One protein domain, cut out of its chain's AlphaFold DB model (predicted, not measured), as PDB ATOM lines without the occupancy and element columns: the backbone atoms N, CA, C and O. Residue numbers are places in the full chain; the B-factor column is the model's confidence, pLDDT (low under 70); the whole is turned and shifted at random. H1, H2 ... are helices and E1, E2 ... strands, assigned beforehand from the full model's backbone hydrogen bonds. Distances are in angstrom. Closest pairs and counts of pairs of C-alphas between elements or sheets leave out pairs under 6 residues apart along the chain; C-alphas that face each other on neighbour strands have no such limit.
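What this domain is: This is residues 20 to 149 of the 155 residues of the protein "(mimic poison frog) hypothetical protein" of Ranitomeya imitator (mimic poison frog) (UniProt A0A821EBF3). Two small three-stranded sheets, E1-E2-E4 and E3-E5-E6, lie partly face to face as a loose sandwich in the middle of an elongated domain. At one end H2 and H3 lie side by side as a pair, and at the far opposite end is the lone helix H1. The printed part has 130 residues with three named helices and six named strands, in the order H1 E1 E2 E3 E4 H2 E5 E6 H3; both sheets are antiparallel, and the class is mixed, helices and strands. It is only just loose, close to compact, with a radius of gyration of the C-alphas of 16.9 A, and spans 52 by 30 by 25 A.

How they stand to each other: H1, residues 24 to 35, touches no helix; its closest approach to E5, residues 109 to 113, is 7.6 A between the C-alphas of Leu 33 and Phe 113. E1, residues 41 to 46, and E2, residues 49 to 54, form an antiparallel hairpin, with N 42 and O 53 at 2.8 A. E2 is the inner strand of its sheet and is antiparallel to E4, residues 81 to 86, with N 52 and O 82 at 2.8 A. This sheet is only just strongly twisted, its C-alphas lying up to 4.4 A off the best plane. E3, residues 60 to 63, is antiparallel to E5, with N 61 and O 112 at 2.8 A, and its residues 61 to 62 also pair with residues 74 to 75, antiparallel. Between the sheets, the closest C-alphas of E4 and E5 are those of Val 84 and Ile 109, 7.4 A apart. H2, residues 87 to 100, only grazes the sheet E1 E2 E4, with its residues 87 to 90. E5 and E6, residues 129 to 132, form a hairpin, with N 111 and O 130 at 2.8 A. H3, residues 135 to 148, touches H2 at its residues 94 to 98 alone, at a shallow tilt of 15 degrees, the same way; the closest C-alphas, of Val 98 and Ala 144, are 6.5 A apart. Every O i to N i+4 pair is within hydrogen-bond range in H1, H2 and H3.

Where its parts are: H1 begins at C-alpha 24, (20.226, 5.039, 107.763), and is 16.7 A long. E1 measures 16.2 A, E2 16.8 A and E4 13.5 A. H2 is 19.2 A long and begins at C-alpha 87, (-22.002, 14.441, 107.001). E5 measures 13.4 A. H3 is 20.3 A long and ends at C-alpha 148, (-20.641, 32.434, 118.206).

The domain as a whole: The two C-alphas farthest apart, of Pro 24 and Leu 99, are 52.7 A apart. The printed part has no cut. The links E3 to E4 and E5 to E6 are long, with 17 and 15 residues. Mean pLDDT of the printed part is 92.1; residues 119 to 124 are under 70.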
ATOM      1  N   ASP A  20      17.608  14.238 106.133       84.81
ATOM      2  CA  ASP A  20      18.886  13.794 106.723       84.81
ATOM      3  C   ASP A  20      18.796  13.521 108.235       84.81
ATOM      4  O   ASP A  20      19.641  12.838 108.808       84.81
ATOM      5  N   ILE A  21      17.738  14.013 108.895       86.81
ATOM      6  CA  ILE A  21      17.454  13.737 110.311       86.81
ATOM      7  C   ILE A  21      17.085  12.264 110.576       86.81
ATOM      8  O   ILE A  21      17.076  11.832 111.727       86.81
ATOM      9  N   LEU A  22      16.742  11.491 109.537       87.56
ATOM     10  CA  LEU A  22      16.448  10.064 109.658       87.56
ATOM     11  C   LEU A  22      17.744   9.250 109.643       87.56
ATOM     12  O   LEU A  22      18.559   9.390 108.729       87.56
ATOM     13  N   SER A  23      17.896   8.327 110.599       90.69
ATOM     14  CA  SER A  23      19.024   7.390 110.599       90.69
ATOM     15  C   SER A  23      19.018   6.506 109.338       90.69
ATOM     16  O   SER A  23      17.948   6.262 108.766       90.69
ATOM     17  N   PRO A  24      20.169   5.951 108.911       90.69
ATOM     18  CA  PRO A  24      20.226   5.039 107.763       90.69
ATOM     19  C   PRO A  24      19.260   3.848 107.878       90.69
ATOM     20  O   PRO A  24      18.677   3.407 106.886       90.69
ATOM     21  N   GLU A  25      19.040   3.353 109.098       90.94
ATOM     22  CA  GLU A  25      18.069   2.297 109.390       90.94
ATOM     23  C   GLU A  25      16.633   2.756 109.111       90.94
ATOM     24  O   GLU A  25      15.902   2.081 108.383       90.94
ATOM     25  N   MET A  26      16.242   3.933 109.611       90.19
ATOM     26  CA  MET A  26      14.914   4.510 109.376       90.19
ATOM     27  C   MET A  26      14.686   4.808 107.891       90.19
ATOM     28  O   MET A  26      13.623   4.495 107.357       90.19
ATOM     29  N   GLN A  27      15.696   5.332 107.190       91.50
ATOM     30  CA  GLN A  27      15.624   5.552 105.744       91.50
ATOM     31  C   GLN A  27      15.398   4.243 104.978       91.50
ATOM     32  O   GLN A  27      14.610   4.207 104.031       91.50
ATOM     33  N   ASN A  28      16.053   3.150 105.382       91.94
ATOM     34  CA  ASN A  28      15.850   1.832 104.780       91.94
ATOM     35  C   ASN A  28      14.440   1.286 105.033       91.94
ATOM     36  O   ASN A  28      13.861   0.665 104.138       91.94
ATOM     37  N   VAL A  29      13.863   1.531 106.213       91.94
ATOM     38  CA  VAL A  29      12.462   1.182 106.494       91.94
ATOM     39  C   VAL A  29      11.522   1.982 105.592       91.94
ATOM     40  O   VAL A  29      10.690   1.382 104.915       91.94
ATOM     41  N   VAL A  30      11.694   3.304 105.497       93.12
ATOM     42  CA  VAL A  30      10.866   4.160 104.629       93.12
ATOM     43  C   VAL A  30      10.963   3.731 103.165       93.12
ATOM     44  O   VAL A  30       9.936   3.550 102.515       93.12
ATOM     45  N   LYS A  31      12.174   3.470 102.655       92.62
ATOM     46  CA  LYS A  31      12.397   2.930 101.301       92.62
ATOM     47  C   LYS A  31      11.592   1.654 101.057       92.62
ATOM     48  O   LYS A  31      10.902   1.550 100.047       92.62
ATOM     49  N   LYS A  32      11.639   0.698 101.991       93.12
ATOM     50  CA  LYS A  32      10.870  -0.554 101.894       93.12
ATOM     51  C   LYS A  32       9.363  -0.311 101.913       93.12
ATOM     52  O   LYS A  32       8.655  -0.971 101.159       93.12
ATOM     53  N   LEU A  33       8.874   0.616 102.740       94.44
ATOM     54  CA  LEU A  33       7.456   0.981 102.771       94.44
ATOM     55  C   LEU A  33       7.013   1.569 101.427       94.44
ATOM     56  O   LEU A  33       6.045   1.078 100.857       94.44
ATOM     57  N   LEU A  34       7.753   2.543 100.887       93.69
ATOM     58  CA  LEU A  34       7.434   3.202  99.614       93.69
ATOM     59  C   LEU A  34       7.316   2.206  98.445       93.69
ATOM     60  O   LEU A  34       6.401   2.330  97.636       93.69
ATOM     61  N   LEU A  35       8.161   1.168  98.398       92.50
ATOM     62  CA  LEU A  35       8.091   0.109  97.374       92.50
ATOM     63  C   LEU A  35       6.785  -0.706  97.398       92.50
ATOM     64  O   LEU A  35       6.417  -1.301  96.392       92.50
ATOM     65  N   HIS A  36       6.084  -0.742  98.533       94.38
ATOM     66  CA  HIS A  36       4.868  -1.536  98.733       94.38
ATOM     67  C   HIS A  36       3.587  -0.672  98.755       94.38
ATOM     68  O   HIS A  36       2.527  -1.138  99.197       94.38
ATOM     69  N   LEU A  37       3.685   0.588  98.299       93.94
ATOM     70  CA  LEU A  37       2.587   1.561  98.172       93.94
ATOM     71  C   LEU A  37       2.041   1.715  96.743       93.94
ATOM     72  O   LEU A  37       1.222   2.595  96.511       93.94
ATOM     73  N   ASP A  38       2.432   0.841  95.819       83.75
ATOM     74  CA  ASP A  38       2.077   0.812  94.389       83.75
ATOM     75  C   ASP A  38       0.592   1.049  94.048       83.75
ATOM     76  O   ASP A  38       0.291   1.725  93.070       83.75
ATOM     77  N   LYS A  39      -0.346   0.533  94.854       93.38
ATOM     78  CA  LYS A  39      -1.797   0.779  94.685       93.38
ATOM     79  C   LYS A  39      -2.376   1.842  95.621       93.38
ATOM     80  O   LYS A  39      -3.566   2.126  95.572       93.38
ATOM     81  N   GLY A  40      -1.562   2.373  96.526       95.75
ATOM     82  CA  GLY A  40      -1.913   3.473  97.417       95.75
ATOM     83  C   GLY A  40      -3.143   3.262  98.308       95.75
ATOM     84  O   GLY A  40      -3.542   2.144  98.675       95.75
ATOM     85  N   VAL A  41      -3.715   4.399  98.692       97.44
ATOM     86  CA  VAL A  41      -4.945   4.537  99.470       97.44
ATOM     87  C   VAL A  41      -5.840   5.516  98.727       97.44
ATOM     88  O   VAL A  41      -5.430   6.628  98.419       97.44
ATOM     89  N   PHE A  42      -7.063   5.090  98.456       97.38
ATOM     90  CA  PHE A  42      -8.073   5.885  97.781       97.38
ATOM     91  C   PHE A  42      -8.810   6.705  98.829       97.38
ATOM     92  O   PHE A  42      -9.231   6.141  99.840       97.38
ATOM     93  N   LEU A  43      -8.990   7.995  98.568       96.69
ATOM     94  CA  LEU A  43      -9.804   8.910  99.360       96.69
ATOM     95  C   LEU A  43     -10.792   9.591  98.414       96.69
ATOM     96  O   LEU A  43     -10.394  10.071  97.355       96.69
ATOM     97  N   TRP A  44     -12.068   9.641  98.781       96.94
ATOM     98  CA  TRP A  44     -13.062  10.364  97.995       96.94
ATOM     99  C   TRP A  44     -14.170  10.935  98.869       96.94
ATOM    100  O   TRP A  44     -14.439  10.459  99.973       96.94
ATOM    101  N   VAL A  45     -14.819  11.968  98.341       95.75
ATOM    102  CA  VAL A  45     -16.009  12.579  98.928       95.75
ATOM    103  C   VAL A  45     -17.230  12.061  98.176       95.75
ATOM    104  O   VAL A  45     -17.237  12.024  96.946       95.75
ATOM    105  N   ALA A  46     -18.258  11.671  98.915       95.56
ATOM    106  CA  ALA A  46     -19.596  11.402  98.409       95.56
ATOM    107  C   ALA A  46     -20.599  12.326  99.133       95.56
ATOM    108  O   ALA A  46     -20.230  12.961 100.123       95.56
ATOM    109  N   PRO A  47     -21.860  12.428  98.672       94.94
ATOM    110  CA  PRO A  47     -22.840  13.334  99.277       94.94
ATOM    111  C   PRO A  47     -23.061  13.132 100.782       94.94
ATOM    112  O   PRO A  47     -23.418  14.078 101.476       94.94
ATOM    113  N   ASP A  48     -22.850  11.914 101.283       96.38
ATOM    114  CA  ASP A  48     -23.105  11.530 102.671       96.38
ATOM    115  C   ASP A  48     -21.836  11.419 103.534       96.38
ATOM    116  O   ASP A  48     -21.931  11.174 104.737       96.38
ATOM    117  N   GLY A  49     -20.639  11.588 102.962       97.25
ATOM    118  CA  GLY A  49     -19.417  11.416 103.739       97.25
ATOM    119  C   GLY A  49     -18.112  11.427 102.963       97.25
ATOM    120  O   GLY A  49     -18.060  11.557 101.741       97.25
ATOM    121  N   VAL A  50     -17.033  11.243 103.716       98.06
ATOM    122  CA  VAL A  50     -15.685  11.003 103.191       98.06
ATOM    123  C   VAL A  50     -15.342   9.540 103.405       98.06
ATOM    124  O   VAL A  50     -15.604   8.976 104.470       98.06
ATOM    125  N   TYR A  51     -14.740   8.927 102.396       98.25
ATOM    126  CA  TYR A  51     -14.460   7.502 102.363       98.25
ATOM    127  C   TYR A  51     -13.004   7.220 102.037       98.25
ATOM    128  O   TYR A  51     -12.374   7.945 101.268       98.25
ATOM    129  N   ILE A  52     -12.501   6.122 102.598       98.25
ATOM    130  CA  ILE A  52     -11.161   5.602 102.364       98.25
ATOM    131  C   ILE A  52     -11.223   4.135 101.934       98.25
ATOM    132  O   ILE A  52     -12.015   3.349 102.455       98.25
ATOM    133  N   LYS A  53     -10.340   3.740 101.009       98.25
ATOM    134  CA  LYS A  53     -10.084   2.338 100.659       98.25
ATOM    135  C   LYS A  53      -8.593   2.097 100.459       98.25
ATOM    136  O   LYS A  53      -7.975   2.625  99.539       98.25
ATOM    137  N   ARG A  54      -8.011   1.241 101.296       98.12
ATOM    138  CA  ARG A  54      -6.612   0.814 101.176       98.12
ATOM    139  C   ARG A  54      -6.470  -0.243 100.079       98.12
ATOM    140  O   ARG A  54      -7.145  -1.270 100.146       98.12
ATOM    141  N   GLN A  55      -5.547  -0.054  99.136       97.50
ATOM    142  CA  GLN A  55      -5.227  -1.070  98.120       97.50
ATOM    143  C   GLN A  55      -3.758  -1.523  98.133       97.50
ATOM    144  O   GLN A  55      -3.451  -2.628  97.665       97.50
ATOM    145  N   CYS A  56      -2.862  -0.727  98.721       97.12
ATOM    146  CA  CYS A  56      -1.454  -1.065  98.903       97.12
ATOM    147  C   CYS A  56      -1.218  -2.274  99.827       97.12
ATOM    148  O   CYS A  56      -2.080  -2.690 100.613       97.12
ATOM    149  N   GLN A  57      -0.010  -2.839  99.752       96.62
ATOM    150  CA  GLN A  57       0.394  -3.964 100.598       96.62
ATOM    151  C   GLN A  57       0.811  -3.508 102.002       96.62
ATOM    152  O   GLN A  57       0.562  -4.224 102.975       96.62
ATOM    153  N   VAL A  58       1.350  -2.291 102.132       96.81
ATOM    154  CA  VAL A  58       1.670  -1.672 103.431       96.81
ATOM    155  C   VAL A  58       0.428  -1.605 104.316       96.81
ATOM    156  O   VAL A  58      -0.648  -1.237 103.849       96.81
ATOM    157  N   ARG A  59       0.558  -1.974 105.597       96.81
ATOM    158  CA  ARG A  59      -0.509  -1.788 106.593       96.81
ATOM    159  C   ARG A  59      -0.739  -0.298 106.804       96.81
ATOM    160  O   ARG A  59       0.224   0.432 107.001       96.81
ATOM    161  N   VAL A  60      -1.993   0.131 106.784       97.31
ATOM    162  CA  VAL A  60      -2.355   1.526 107.043       97.31
ATOM    163  C   VAL A  60      -3.275   1.557 108.244       97.31
ATOM    164  O   VAL A  60      -4.234   0.787 108.304       97.31
ATOM    165  N   TYR A  61      -2.954   2.420 109.191       96.69
ATOM    166  CA  TYR A  61      -3.744   2.688 110.379       96.69
ATOM    167  C   TYR A  61      -4.285   4.109 110.315       96.69
ATOM    168  O   TYR A  61      -3.712   4.947 109.615       96.69
ATOM    169  N   TRP A  62      -5.380   4.382 111.019       96.38
ATOM    170  CA  TRP A  62      -6.010   5.692 110.965       96.38
ATOM    171  C   TRP A  62      -6.567   6.174 112.307       96.38
ATOM    172  O   TRP A  62      -6.791   5.400 113.235       96.38
ATOM    173  N   SER A  63      -6.782   7.479 112.405       94.75
ATOM    174  CA  SER A  63      -7.622   8.105 113.425       94.75
ATOM    175  C   SER A  63      -8.509   9.158 112.768       94.75
ATOM    176  O   SER A  63      -8.213   9.637 111.668       94.75
ATOM    177  N   GLY A  64      -9.619   9.484 113.421       94.56
ATOM    178  CA  GLY A  64     -10.596  10.444 112.931       94.56
ATOM    179  C   GLY A  64     -11.956  10.263 113.610       94.56
ATOM    180  O   GLY A  64     -12.088   9.404 114.481       94.56
ATOM    181  N   PRO A  65     -12.973  11.031 113.191       94.50
ATOM    182  CA  PRO A  65     -14.267  11.112 113.881       94.50
ATOM    183  C   PRO A  65     -15.019   9.782 113.967       94.50
ATOM    184  O   PRO A  65     -15.698   9.512 114.950       94.50
ATOM    185  N   LEU A  66     -14.883   8.932 112.945       96.19
ATOM    186  CA  LEU A  66     -15.527   7.614 112.893       96.19
ATOM    187  C   LEU A  66     -14.582   6.461 113.266       96.19
ATOM    188  O   LEU A  66     -14.884   5.297 112.989       96.19
ATOM    189  N   ALA A  67     -13.410   6.761 113.829       95.00
ATOM    190  CA  ALA A  67     -12.477   5.726 114.247       95.00
ATOM    191  C   ALA A  67     -13.069   4.947 115.437       95.00
ATOM    192  O   ALA A  67     -13.480   5.562 116.420       95.00
ATOM    193  N   PRO A  68     -13.125   3.603 115.381       92.56
ATOM    194  CA  PRO A  68     -13.813   2.820 116.405       92.56
ATOM    195  C   PRO A  68     -13.095   2.824 117.759       92.56
ATOM    196  O   PRO A  68     -13.744   2.633 118.782       92.56
ATOM    197  N   ASN A  69     -11.778   3.040 117.772       89.50
ATOM    198  CA  ASN A  69     -10.983   3.077 118.992       89.50
ATOM    199  C   ASN A  69     -10.206   4.389 119.096       89.50
ATOM    200  O   ASN A  69      -9.618   4.860 118.118       89.50
ATOM    201  N   THR A  70     -10.152   4.945 120.302       83.38
ATOM    202  CA  THR A  70      -9.386   6.161 120.615       83.38
ATOM    203  C   THR A  70      -7.995   5.846 121.170       83.38
ATOM    204  O   THR A  70      -7.072   6.637 120.996       83.38
ATOM    205  N   ASP A  71      -7.828   4.681 121.793       82.12
ATOM    206  CA  ASP A  71      -6.622   4.228 122.495       82.12
ATOM    207  C   ASP A  71      -5.983   2.967 121.884       82.12
ATOM    208  O   ASP A  71      -4.876   2.586 122.266       82.12
ATOM    209  N   GLN A  72      -6.648   2.339 120.911       86.25
ATOM    210  CA  GLN A  72      -6.160   1.148 120.212       86.25
ATOM    211  C   GLN A  72      -5.982   1.392 118.708       86.25
ATOM    212  O   GLN A  72      -6.680   2.230 118.130       86.25
ATOM    213  N   PRO A  73      -5.095   0.635 118.033       90.31
ATOM    214  CA  PRO A  73      -4.843   0.848 116.618       90.31
ATOM    215  C   PRO A  73      -6.075   0.585 115.745       90.31
ATOM    216  O   PRO A  73      -6.640  -0.510 115.764       90.31
ATOM    217  N   ASN A  74      -6.432   1.535 114.877       94.50
ATOM    218  CA  ASN A  74      -7.494   1.325 113.888       94.50
ATOM    219  C   ASN A  74      -6.876   0.948 112.546       94.50
ATOM    220  O   ASN A  74      -6.453   1.808 111.776       94.50
ATOM    221  N   LYS A  75      -6.798  -0.348 112.250       96.62
ATOM    222  CA  LYS A  75      -6.251  -0.845 110.983       96.62
ATOM    223  C   LYS A  75      -7.275  -0.713 109.851       96.62
ATOM    224  O   LYS A  75      -8.411  -1.162 109.972       96.62
ATOM    225  N   LEU A  76      -6.851  -0.171 108.711       97.69
ATOM    226  CA  LEU A  76      -7.615  -0.238 107.469       97.69
ATOM    227  C   LEU A  76      -7.466  -1.626 106.842       97.69
ATOM    228  O   LEU A  76      -6.367  -2.053 106.444       97.69
ATOM    229  N   GLU A  77      -8.594  -2.320 106.720       97.75
ATOM    230  CA  GLU A  77      -8.646  -3.582 105.996       97.75
ATOM    231  C   GLU A  77      -8.479  -3.354 104.496       97.75
ATOM    232  O   GLU A  77      -9.031  -2.424 103.903       97.75
ATOM    233  N   ARG A  78      -7.646  -4.197 103.884       97.75
ATOM    234  CA  ARG A  78      -7.316  -4.080 102.465       97.75
ATOM    235  C   ARG A  78      -8.566  -4.355 101.636       97.75
ATOM    236  O   ARG A  78      -9.326  -5.261 101.951       97.75
ATOM    237  N   GLU A  79      -8.768  -3.553 100.596       97.12
ATOM    238  CA  GLU A  79      -9.900  -3.632  99.664       97.12
ATOM    239  C   GLU A  79     -11.291  -3.418 100.287       97.12
ATOM    240  O   GLU A  79     -12.294  -3.468  99.572       97.12
ATOM    241  N   LYS A  80     -11.363  -3.057 101.572       98.06
ATOM    242  CA  LYS A  80     -12.602  -2.674 102.246       98.06
ATOM    243  C   LYS A  80     -12.764  -1.155 102.231       98.06
ATOM    244  O   LYS A  80     -11.860  -0.418 102.621       98.06
ATOM    245  N   THR A  81     -13.929  -0.695 101.787       98.19
ATOM    246  CA  THR A  81     -14.330   0.710 101.908       98.19
ATOM    247  C   THR A  81     -14.686   1.024 103.361       98.19
ATOM    248  O   THR A  81     -15.416   0.268 104.002       98.19
ATOM    249  N   CYS A  82     -14.183   2.144 103.870       97.62
ATOM    250  CA  CYS A  82     -14.433   2.656 105.212       97.62
ATOM    251  C   CYS A  82     -14.912   4.108 105.108       97.62
ATOM    252  O   CYS A  82     -14.264   4.916 104.445       97.62
ATOM    253  N   LYS A  83     -16.049   4.438 105.731       98.19
ATOM    254  CA  LYS A  83     -16.486   5.828 105.901       98.19
ATOM    255  C   LYS A  83     -15.703   6.422 107.072       98.19
ATOM    256  O   LYS A  83     -15.687   5.828 108.146       98.19
ATOM    257  N   VAL A  84     -15.045   7.556 106.852       97.69
ATOM    258  CA  VAL A  84     -14.148   8.200 107.829       97.69
ATOM    259  C   VAL A  84     -14.674   9.539 108.344       97.69
ATOM    260  O   VAL A  84     -14.254   9.992 109.404       97.69
ATOM    261  N   LEU A  85     -15.635  10.129 107.629       98.19
ATOM    262  CA  LEU A  85     -16.448  11.261 108.068       98.19
ATOM    263  C   LEU A  85     -17.878  11.042 107.569       98.19
ATOM    264  O   LEU A  85     -18.064  10.714 106.397       98.19
ATOM    265  N   ASP A  86     -18.864  11.234 108.438       97.94
ATOM    266  CA  ASP A  86     -20.286  11.188 108.094       97.94
ATOM    267  C   ASP A  86     -20.871  12.602 108.171       97.94
ATOM    268  O   ASP A  86     -20.681  13.294 109.172       97.94
ATOM    269  N   ILE A  87     -21.524  13.054 107.097       97.44
ATOM    270  CA  ILE A  87     -22.002  14.441 107.001       97.44
ATOM    271  C   ILE A  87     -23.136  14.707 107.988       97.44
ATOM    272  O   ILE A  87     -23.156  15.771 108.601       97.44
ATOM    273  N   GLU A  88     -24.060  13.765 108.169       97.19
ATOM    274  CA  GLU A  88     -25.175  13.941 109.101       97.19
ATOM    275  C   GLU A  88     -24.655  14.028 110.537       97.19
ATOM    276  O   GLU A  88     -25.003  14.953 111.275       97.19
ATOM    277  N   HIS A  89     -23.743  13.126 110.906       97.25
ATOM    278  CA  HIS A  89     -23.084  13.162 112.205       97.25
ATOM    279  C   HIS A  89     -22.346  14.489 112.436       97.25
ATOM    280  O   HIS A  89     -22.588  15.160 113.439       97.25
ATOM    281  N   PHE A  90     -21.521  14.920 111.479       97.75
ATOM    282  CA  PHE A  90     -20.761  16.167 111.577       97.75
ATOM    283  C   PHE A  90     -21.667  17.405 111.696       97.75
ATOM    284  O   PHE A  90     -21.388  18.328 112.464       97.75
ATOM    285  N   MET A  91     -22.789  17.432 110.971       96.56
ATOM    286  CA  MET A  91     -23.780  18.507 111.072       96.56
ATOM    287  C   MET A  91     -24.415  18.578 112.458       96.56
ATOM    288  O   MET A  91     -24.592  19.676 112.993       96.56
ATOM    289  N   ASN A  92     -24.732  17.424 113.046       96.56
ATOM    290  CA  ASN A  92     -25.248  17.352 114.407       96.56
ATOM    291  C   ASN A  92     -24.210  17.861 115.413       96.56
ATOM    292  O   ASN A  92     -24.548  18.679 116.266       96.56
ATOM    293  N   GLU A  93     -22.935  17.483 115.277       96.94
ATOM    294  CA  GLU A  93     -21.862  18.016 116.126       96.94
ATOM    295  C   GLU A  93     -21.738  19.546 116.011       96.94
ATOM    296  O   GLU A  93     -21.621  20.237 117.024       96.94
ATOM    297  N   ILE A  94     -21.831  20.112 114.800       96.94
ATOM    298  CA  ILE A  94     -21.819  21.571 114.586       96.94
ATOM    299  C   ILE A  94     -22.997  22.251 115.296       96.94
ATOM    300  O   ILE A  94     -22.818  23.310 115.905       96.94
ATOM    301  N   GLN A  95     -24.199  21.672 115.240       95.50
ATOM    302  CA  GLN A  95     -25.361  22.201 115.962       95.50
ATOM    303  C   GLN A  95     -25.150  22.142 117.476       95.50
ATOM    304  O   GLN A  95     -25.396  23.136 118.160       95.50
ATOM    305  N   MET A  96     -24.632  21.020 117.987       95.50
ATOM    306  CA  MET A  96     -24.294  20.853 119.403       95.50
ATOM    307  C   MET A  96     -23.280  21.888 119.880       95.50
ATOM    308  O   MET A  96     -23.461  22.505 120.932       95.50
ATOM    309  N   TYR A  97     -22.252  22.133 119.074       95.06
ATOM    310  CA  TYR A  97     -21.235  23.136 119.345       95.06
ATOM    311  C   TYR A  97     -21.816  24.554 119.425       95.06
ATOM    312  O   TYR A  97     -21.520  25.293 120.362       95.06
ATOM    313  N   VAL A  98     -22.673  24.936 118.471       93.56
ATOM    314  CA  VAL A  98     -23.200  26.307 118.383       93.56
ATOM    315  C   VAL A  98     -24.327  26.578 119.380       93.56
ATOM    316  O   VAL A  98     -24.338  27.630 120.010       93.56
ATOM    317  N   LEU A  99     -25.290  25.667 119.508       93.00
ATOM    318  CA  LEU A  99     -26.521  25.911 120.270       93.00
ATOM    319  C   LEU A  99     -26.406  25.503 121.739       93.00
ATOM    320  O   LEU A  99     -27.072  26.081 122.593       93.00
ATOM    321  N   TYR A 100     -25.567  24.511 122.032       92.69
ATOM    322  CA  TYR A 100     -25.528  23.864 123.342       92.69
ATOM    323  C   TYR A 100     -24.147  23.921 124.003       92.69
ATOM    324  O   TYR A 100     -23.930  23.251 125.010       92.69
ATOM    325  N   LYS A 101     -23.210  24.717 123.461       88.75
ATOM    326  CA  LYS A 101     -21.816  24.821 123.940       88.75
ATOM    327  C   LYS A 101     -21.133  23.449 124.064       88.75
ATOM    328  O   LYS A 101     -20.351  23.214 124.985       88.75
ATOM    329  N   GLY A 102     -21.464  22.535 123.150       92.31
ATOM    330  CA  GLY A 102     -20.843  21.217 123.062       92.31
ATOM    331  C   GLY A 102     -19.356  21.283 122.685       92.31
ATOM    332  O   GLY A 102     -18.810  22.370 122.472       92.31
ATOM    333  N   PRO A 103     -18.678  20.126 122.591       94.94
ATOM    334  CA  PRO A 103     -17.295  20.070 122.132       94.94
ATOM    335  C   PRO A 103     -17.160  20.540 120.679       94.94
ATOM    336  O   PRO A 103     -18.112  20.511 119.899       94.94
ATOM    337  N   GLU A 104     -15.954  20.971 120.314       95.56
ATOM    338  CA  GLU A 104     -15.632  21.316 118.932       95.56
ATOM    339  C   GLU A 104     -15.690  20.062 118.032       95.56
ATOM    340  O   GLU A 104     -15.026  19.075 118.356       95.56
ATOM    341  N   PRO A 105     -16.437  20.089 116.909       96.19
ATOM    342  CA  PRO A 105     -16.560  18.956 115.994       96.19
ATOM    343  C   PRO A 105     -15.218  18.553 115.391       96.19
ATOM    344  O   PRO A 105     -14.446  19.405 114.936       96.19
ATOM    345  N   GLN A 106     -14.962  17.250 115.332       95.12
ATOM    346  CA  GLN A 106     -13.757  16.709 114.716       95.12
ATOM    347  C   GLN A 106     -14.025  16.358 113.250       95.12
ATOM    348  O   GLN A 106     -15.079  15.853 112.886       95.12
ATOM    349  N   TYR A 107     -13.047  16.612 112.383       96.94
ATOM    350  CA  TYR A 107     -13.145  16.302 110.946       96.94
ATOM    351  C   TYR A 107     -11.804  15.917 110.315       96.94
ATOM    352  O   TYR A 107     -11.754  15.513 109.154       96.94
ATOM    353  N   GLN A 108     -10.713  16.055 111.068       97.00
ATOM    354  CA  GLN A 108      -9.372  15.722 110.620       97.00
ATOM    355  C   GLN A 108      -9.163  14.213 110.679       97.00
ATOM    356  O   GLN A 108      -9.552  13.549 111.640       97.00
ATOM    357  N   ILE A 109      -8.544  13.678 109.633       96.94
ATOM    358  CA  ILE A 109      -8.245  12.258 109.498       96.94
ATOM    359  C   ILE A 109      -6.733  12.114 109.399       96.94
ATOM    360  O   ILE A 109      -6.088  12.775 108.586       96.94
ATOM    361  N   GLN A 110      -6.158  11.226 110.199       96.00
ATOM    362  CA  GLN A 110      -4.734  10.921 110.138       96.00
ATOM    363  C   GLN A 110      -4.536   9.493 109.651       96.00
ATOM    364  O   GLN A 110      -5.175   8.572 110.147       96.00
ATOM    365  N   LEU A 111      -3.621   9.308 108.703       96.69
ATOM    366  CA  LEU A 111      -3.167   8.008 108.224       96.69
ATOM    367  C   LEU A 111      -1.735   7.760 108.690       96.69
ATOM    368  O   LEU A 111      -0.904   8.667 108.677       96.69
ATOM    369  N   CYS A 112      -1.437   6.520 109.060       95.31
ATOM    370  CA  CYS A 112      -0.106   6.059 109.429       95.31
ATOM    371  C   CYS A 112       0.230   4.788 108.647       95.31
ATOM    372  O   CYS A 112      -0.546   3.831 108.645       95.31
ATOM    373  N   PHE A 113       1.369   4.780 107.956       95.38
ATOM    374  CA  PHE A 113       1.757   3.696 107.056       95.38
ATOM    375  C   PHE A 113       2.883   2.864 107.671       95.38
ATOM    376  O   PHE A 113       3.941   3.381 108.007       95.38
ATOM    377  N   GLY A 114       2.667   1.554 107.774       92.69
ATOM    378  CA  GLY A 114       3.664   0.587 108.238       92.69
ATOM    379  C   GLY A 114       3.763   0.423 109.755       92.69
ATOM    380  O   GLY A 114       4.370  -0.545 110.202       92.69
ATOM    381  N   GLU A 115       3.131   1.298 110.537       90.25
ATOM    382  CA  GLU A 115       3.211   1.317 112.001       90.25
ATOM    383  C   GLU A 115       1.815   1.409 112.632       90.25
ATOM    384  O   GLU A 115       0.944   2.108 112.121       90.25
ATOM    385  N   GLU A 116       1.608   0.727 113.764       83.94
ATOM    386  CA  GLU A 116       0.347   0.775 114.520       83.94
ATOM    387  C   GLU A 116       0.026   2.186 115.025       83.94
ATOM    388  O   GLU A 116       0.902   2.883 115.549       83.94
ATOM    389  N   TYR A 117      -1.232   2.612 114.879       76.94
ATOM    390  CA  TYR A 117      -1.687   3.942 115.280       76.94
ATOM    391  C   TYR A 117      -3.216   4.001 115.519       76.94
ATOM    392  O   TYR A 117      -3.964   3.438 114.714       76.94
ATOM    393  N   PRO A 118      -3.696   4.692 116.574       74.00
ATOM    394  CA  PRO A 118      -2.934   5.086 117.768       74.00
ATOM    395  C   PRO A 118      -2.395   3.835 118.493       74.00
ATOM    396  O   PRO A 118      -3.038   2.795 118.477       74.00
ATOM    397  N   GLY A 119      -1.174   3.883 119.034       67.06
ATOM    398  CA  GLY A 119      -0.492   2.719 119.629       67.06
ATOM    399  C   GLY A 119      -0.091   2.944 121.090       67.06
ATOM    400  O   GLY A 119      -0.029   4.083 121.542       67.06
ATOM    401  N   SER A 120       0.222   1.860 121.811       60.34
ATOM    402  CA  SER A 120       0.569   1.869 123.246       60.34
ATOM    403  C   SER A 120       1.942   2.472 123.571       60.34
ATOM    404  O   SER A 120       2.226   2.783 124.728       60.34
ATOM    405  N   THR A 121       2.810   2.648 122.573       56.91
ATOM    406  CA  THR A 121       4.154   3.207 122.744       56.91
ATOM    407  C   THR A 121       4.166   4.692 122.390       56.91
ATOM    408  O   THR A 121       4.072   5.094 121.231       56.91
ATOM    409  N   SER A 122       4.321   5.532 123.410       53.09
ATOM    410  CA  SER A 122       4.301   6.999 123.328       53.09
ATOM    411  C   SER A 122       5.527   7.641 122.652       53.09
ATOM    412  O   SER A 122       5.630   8.867 122.643       53.09
ATOM    413  N   SER A 123       6.459   6.865 122.078       53.91
ATOM    414  CA  SER A 123       7.848   7.343 121.920       53.91
ATOM    415  C   SER A 123       8.520   7.148 120.554       53.91
ATOM    416  O   SER A 123       9.610   7.688 120.368       53.91
ATOM    417  N   SER A 124       7.940   6.434 119.579       59.34
ATOM    418  CA  SER A 124       8.545   6.349 118.235       59.34
ATOM    419  C   SER A 124       7.885   7.338 117.272       59.34
ATOM    420  O   SER A 124       6.683   7.273 117.007       59.34
ATOM    421  N   LYS A 125       8.676   8.283 116.741       72.12
ATOM    422  CA  LYS A 125       8.241   9.163 115.645       72.12
ATOM    423  C   LYS A 125       7.774   8.287 114.481       72.12
ATOM    424  O   LYS A 125       8.562   7.486 113.983       72.12
ATOM    425  N   LYS A 126       6.517   8.453 114.065       85.94
ATOM    426  CA  LYS A 126       5.963   7.751 112.902       85.94
ATOM    427  C   LYS A 126       6.719   8.167 111.644       85.94
ATOM    428  O   LYS A 126       6.962   9.354 111.438       85.94
ATOM    429  N   LEU A 127       7.090   7.193 110.824       89.75
ATOM    430  CA  LEU A 127       7.933   7.381 109.650       89.75
ATOM    431  C   LEU A 127       7.172   8.021 108.491       89.75
ATOM    432  O   LEU A 127       7.671   8.948 107.862       89.75
ATOM    433  N   ILE A 128       5.969   7.517 108.205       92.81
ATOM    434  CA  ILE A 128       5.118   8.023 107.128       92.81
ATOM    435  C   ILE A 128       3.714   8.237 107.685       92.81
ATOM    436  O   ILE A 128       3.005   7.285 108.034       92.81
ATOM    437  N   THR A 129       3.303   9.501 107.739       94.06
ATOM    438  CA  THR A 129       1.941   9.908 108.080       94.06
ATOM    439  C   THR A 129       1.380  10.828 107.008       94.06
ATOM    440  O   THR A 129       2.117  11.546 106.336       94.06
ATOM    441  N   ALA A 130       0.061  10.803 106.846       95.50
ATOM    442  CA  ALA A 130      -0.658  11.766 106.023       95.50
ATOM    443  C   ALA A 130      -1.796  12.366 106.847       95.50
ATOM    444  O   ALA A 130      -2.536  11.632 107.505       95.50
ATOM    445  N   HIS A 131      -1.921  13.689 106.814       95.81
ATOM    446  CA  HIS A 131      -3.044  14.405 107.404       95.81
ATOM    447  C   HIS A 131      -4.018  14.765 106.286       95.81
ATOM    448  O   HIS A 131      -3.633  15.379 105.293       95.81
ATOM    449  N   VAL A 132      -5.275  14.383 106.458       96.62
ATOM    450  CA  VAL A 132      -6.363  14.673 105.534       96.62
ATOM    451  C   VAL A 132      -7.343  15.607 106.226       96.62
ATOM    452  O   VAL A 132      -7.903  15.282 107.272       96.62
ATOM    453  N   GLU A 133      -7.559  16.769 105.618       96.50
ATOM    454  CA  GLU A 133      -8.491  17.773 106.111       96.50
ATOM    455  C   GLU A 133      -9.559  18.075 105.047       96.50
ATOM    456  O   GLU A 133      -9.263  18.729 104.042       96.50
ATOM    457  N   PRO A 134     -10.810  17.619 105.240       96.50
ATOM    458  CA  PRO A 134     -11.917  17.992 104.370       96.50
ATOM    459  C   PRO A 134     -12.179  19.501 104.458       96.50
ATOM    460  O   PRO A 134     -12.707  20.004 105.450       96.50
ATOM    461  N   VAL A 135     -11.805  20.234 103.405       96.44
ATOM    462  CA  VAL A 135     -11.871  21.708 103.355       96.44
ATOM    463  C   VAL A 135     -13.263  22.238 103.704       96.44
ATOM    464  O   VAL A 135     -13.375  23.177 104.489       96.44
ATOM    465  N   PHE A 136     -14.319  21.597 103.191       95.88
ATOM    466  CA  PHE A 136     -15.695  21.992 103.489       95.88
ATOM    467  C   PHE A 136     -15.995  21.928 104.997       95.88
ATOM    468  O   PHE A 136     -16.607  22.845 105.539       95.88
ATOM    469  N   ALA A 137     -15.517  20.897 105.702       97.12
ATOM    470  CA  ALA A 137     -15.764  20.723 107.130       97.12
ATOM    471  C   ALA A 137     -15.060  21.819 107.945       97.12
ATOM    472  O   ALA A 137     -15.676  22.451 108.809       97.12
ATOM    473  N   ARG A 138     -13.805  22.133 107.592       97.38
ATOM    474  CA  ARG A 138     -13.065  23.264 108.171       97.38
ATOM    475  C   ARG A 138     -13.821  24.581 107.993       97.38
ATOM    476  O   ARG A 138     -13.990  25.334 108.950       97.38
ATOM    477  N   GLU A 139     -14.276  24.878 106.779       97.38
ATOM    478  CA  GLU A 139     -14.972  26.133 106.464       97.38
ATOM    479  C   GLU A 139     -16.307  26.275 107.203       97.38
ATOM    480  O   GLU A 139     -16.654  27.367 107.675       97.38
ATOM    481  N   MET A 140     -17.034  25.168 107.363       95.94
ATOM    482  CA  MET A 140     -18.264  25.124 108.148       95.94
ATOM    483  C   MET A 140     -17.998  25.431 109.619       95.94
ATOM    484  O   MET A 140     -18.670  26.295 110.192       95.94
ATOM    485  N   LEU A 141     -16.973  24.818 110.213       96.31
ATOM    486  CA  LEU A 141     -16.592  25.090 111.597       96.31
ATOM    487  C   LEU A 141     -16.108  26.533 111.798       96.31
ATOM    488  O   LEU A 141     -16.511  27.200 112.751       96.31
ATOM    489  N   VAL A 142     -15.291  27.063 110.883       96.19
ATOM    490  CA  VAL A 142     -14.865  28.474 110.910       96.19
ATOM    491  C   VAL A 142     -16.077  29.410 110.867       96.19
ATOM    492  O   VAL A 142     -16.131  30.410 111.590       96.19
ATOM    493  N   SER A 143     -17.077  29.085 110.050       94.62
ATOM    494  CA  SER A 143     -18.311  29.865 109.943       94.62
ATOM    495  C   SER A 143     -19.168  29.778 111.207       94.62
ATOM    496  O   SER A 143     -19.680  30.804 111.657       94.62
ATOM    497  N   ALA A 144     -19.270  28.596 111.820       92.94
ATOM    498  CA  ALA A 144     -19.931  28.387 113.107       92.94
ATOM    499  C   ALA A 144     -19.269  29.209 114.228       92.94
ATOM    500  O   ALA A 144     -19.938  29.992 114.905       92.94
ATOM    501  N   LYS A 145     -17.936  29.147 114.345       92.81
ATOM    502  CA  LYS A 145     -17.151  29.946 115.306       92.81
ATOM    503  C   LYS A 145     -17.354  31.450 115.127       92.81
ATOM    504  O   LYS A 145     -17.428  32.193 116.103       92.81
ATOM    505  N   ARG A 146     -17.461  31.922 113.881       91.81
ATOM    506  CA  ARG A 146     -17.720  33.341 113.592       91.81
ATOM    507  C   ARG A 146     -19.104  33.786 114.074       91.81
ATOM    508  O   ARG A 146     -19.228  34.933 114.488       91.81
ATOM    509  N   LYS A 147     -20.119  32.917 114.011       84.31
ATOM    510  CA  LYS A 147     -21.464  33.213 114.533       84.31
ATOM    511  C   LYS A 147     -21.451  33.331 116.055       84.31
ATOM    512  O   LYS A 147     -21.940  34.330 116.562       84.31
ATOM    513  N   LEU A 148     -20.791  32.399 116.746       85.31
ATOM    514  CA  LEU A 148     -20.641  32.434 118.206       85.31
ATOM    515  C   LEU A 148     -19.987  33.731 118.708       85.31
ATOM    516  O   LEU A 148     -20.452  34.325 119.668       85.31
ATOM    517  N   ARG A 149     -18.943  34.223 118.024       81.38
ATOM    518  CA  ARG A 149     -18.268  35.486 118.393       81.38
ATOM    519  C   ARG A 149     -19.110  36.746 118.172       81.38
ATOM    520  O   ARG A 149     -18.732  37.807 118.650       81.38
TER     521      ARG A 149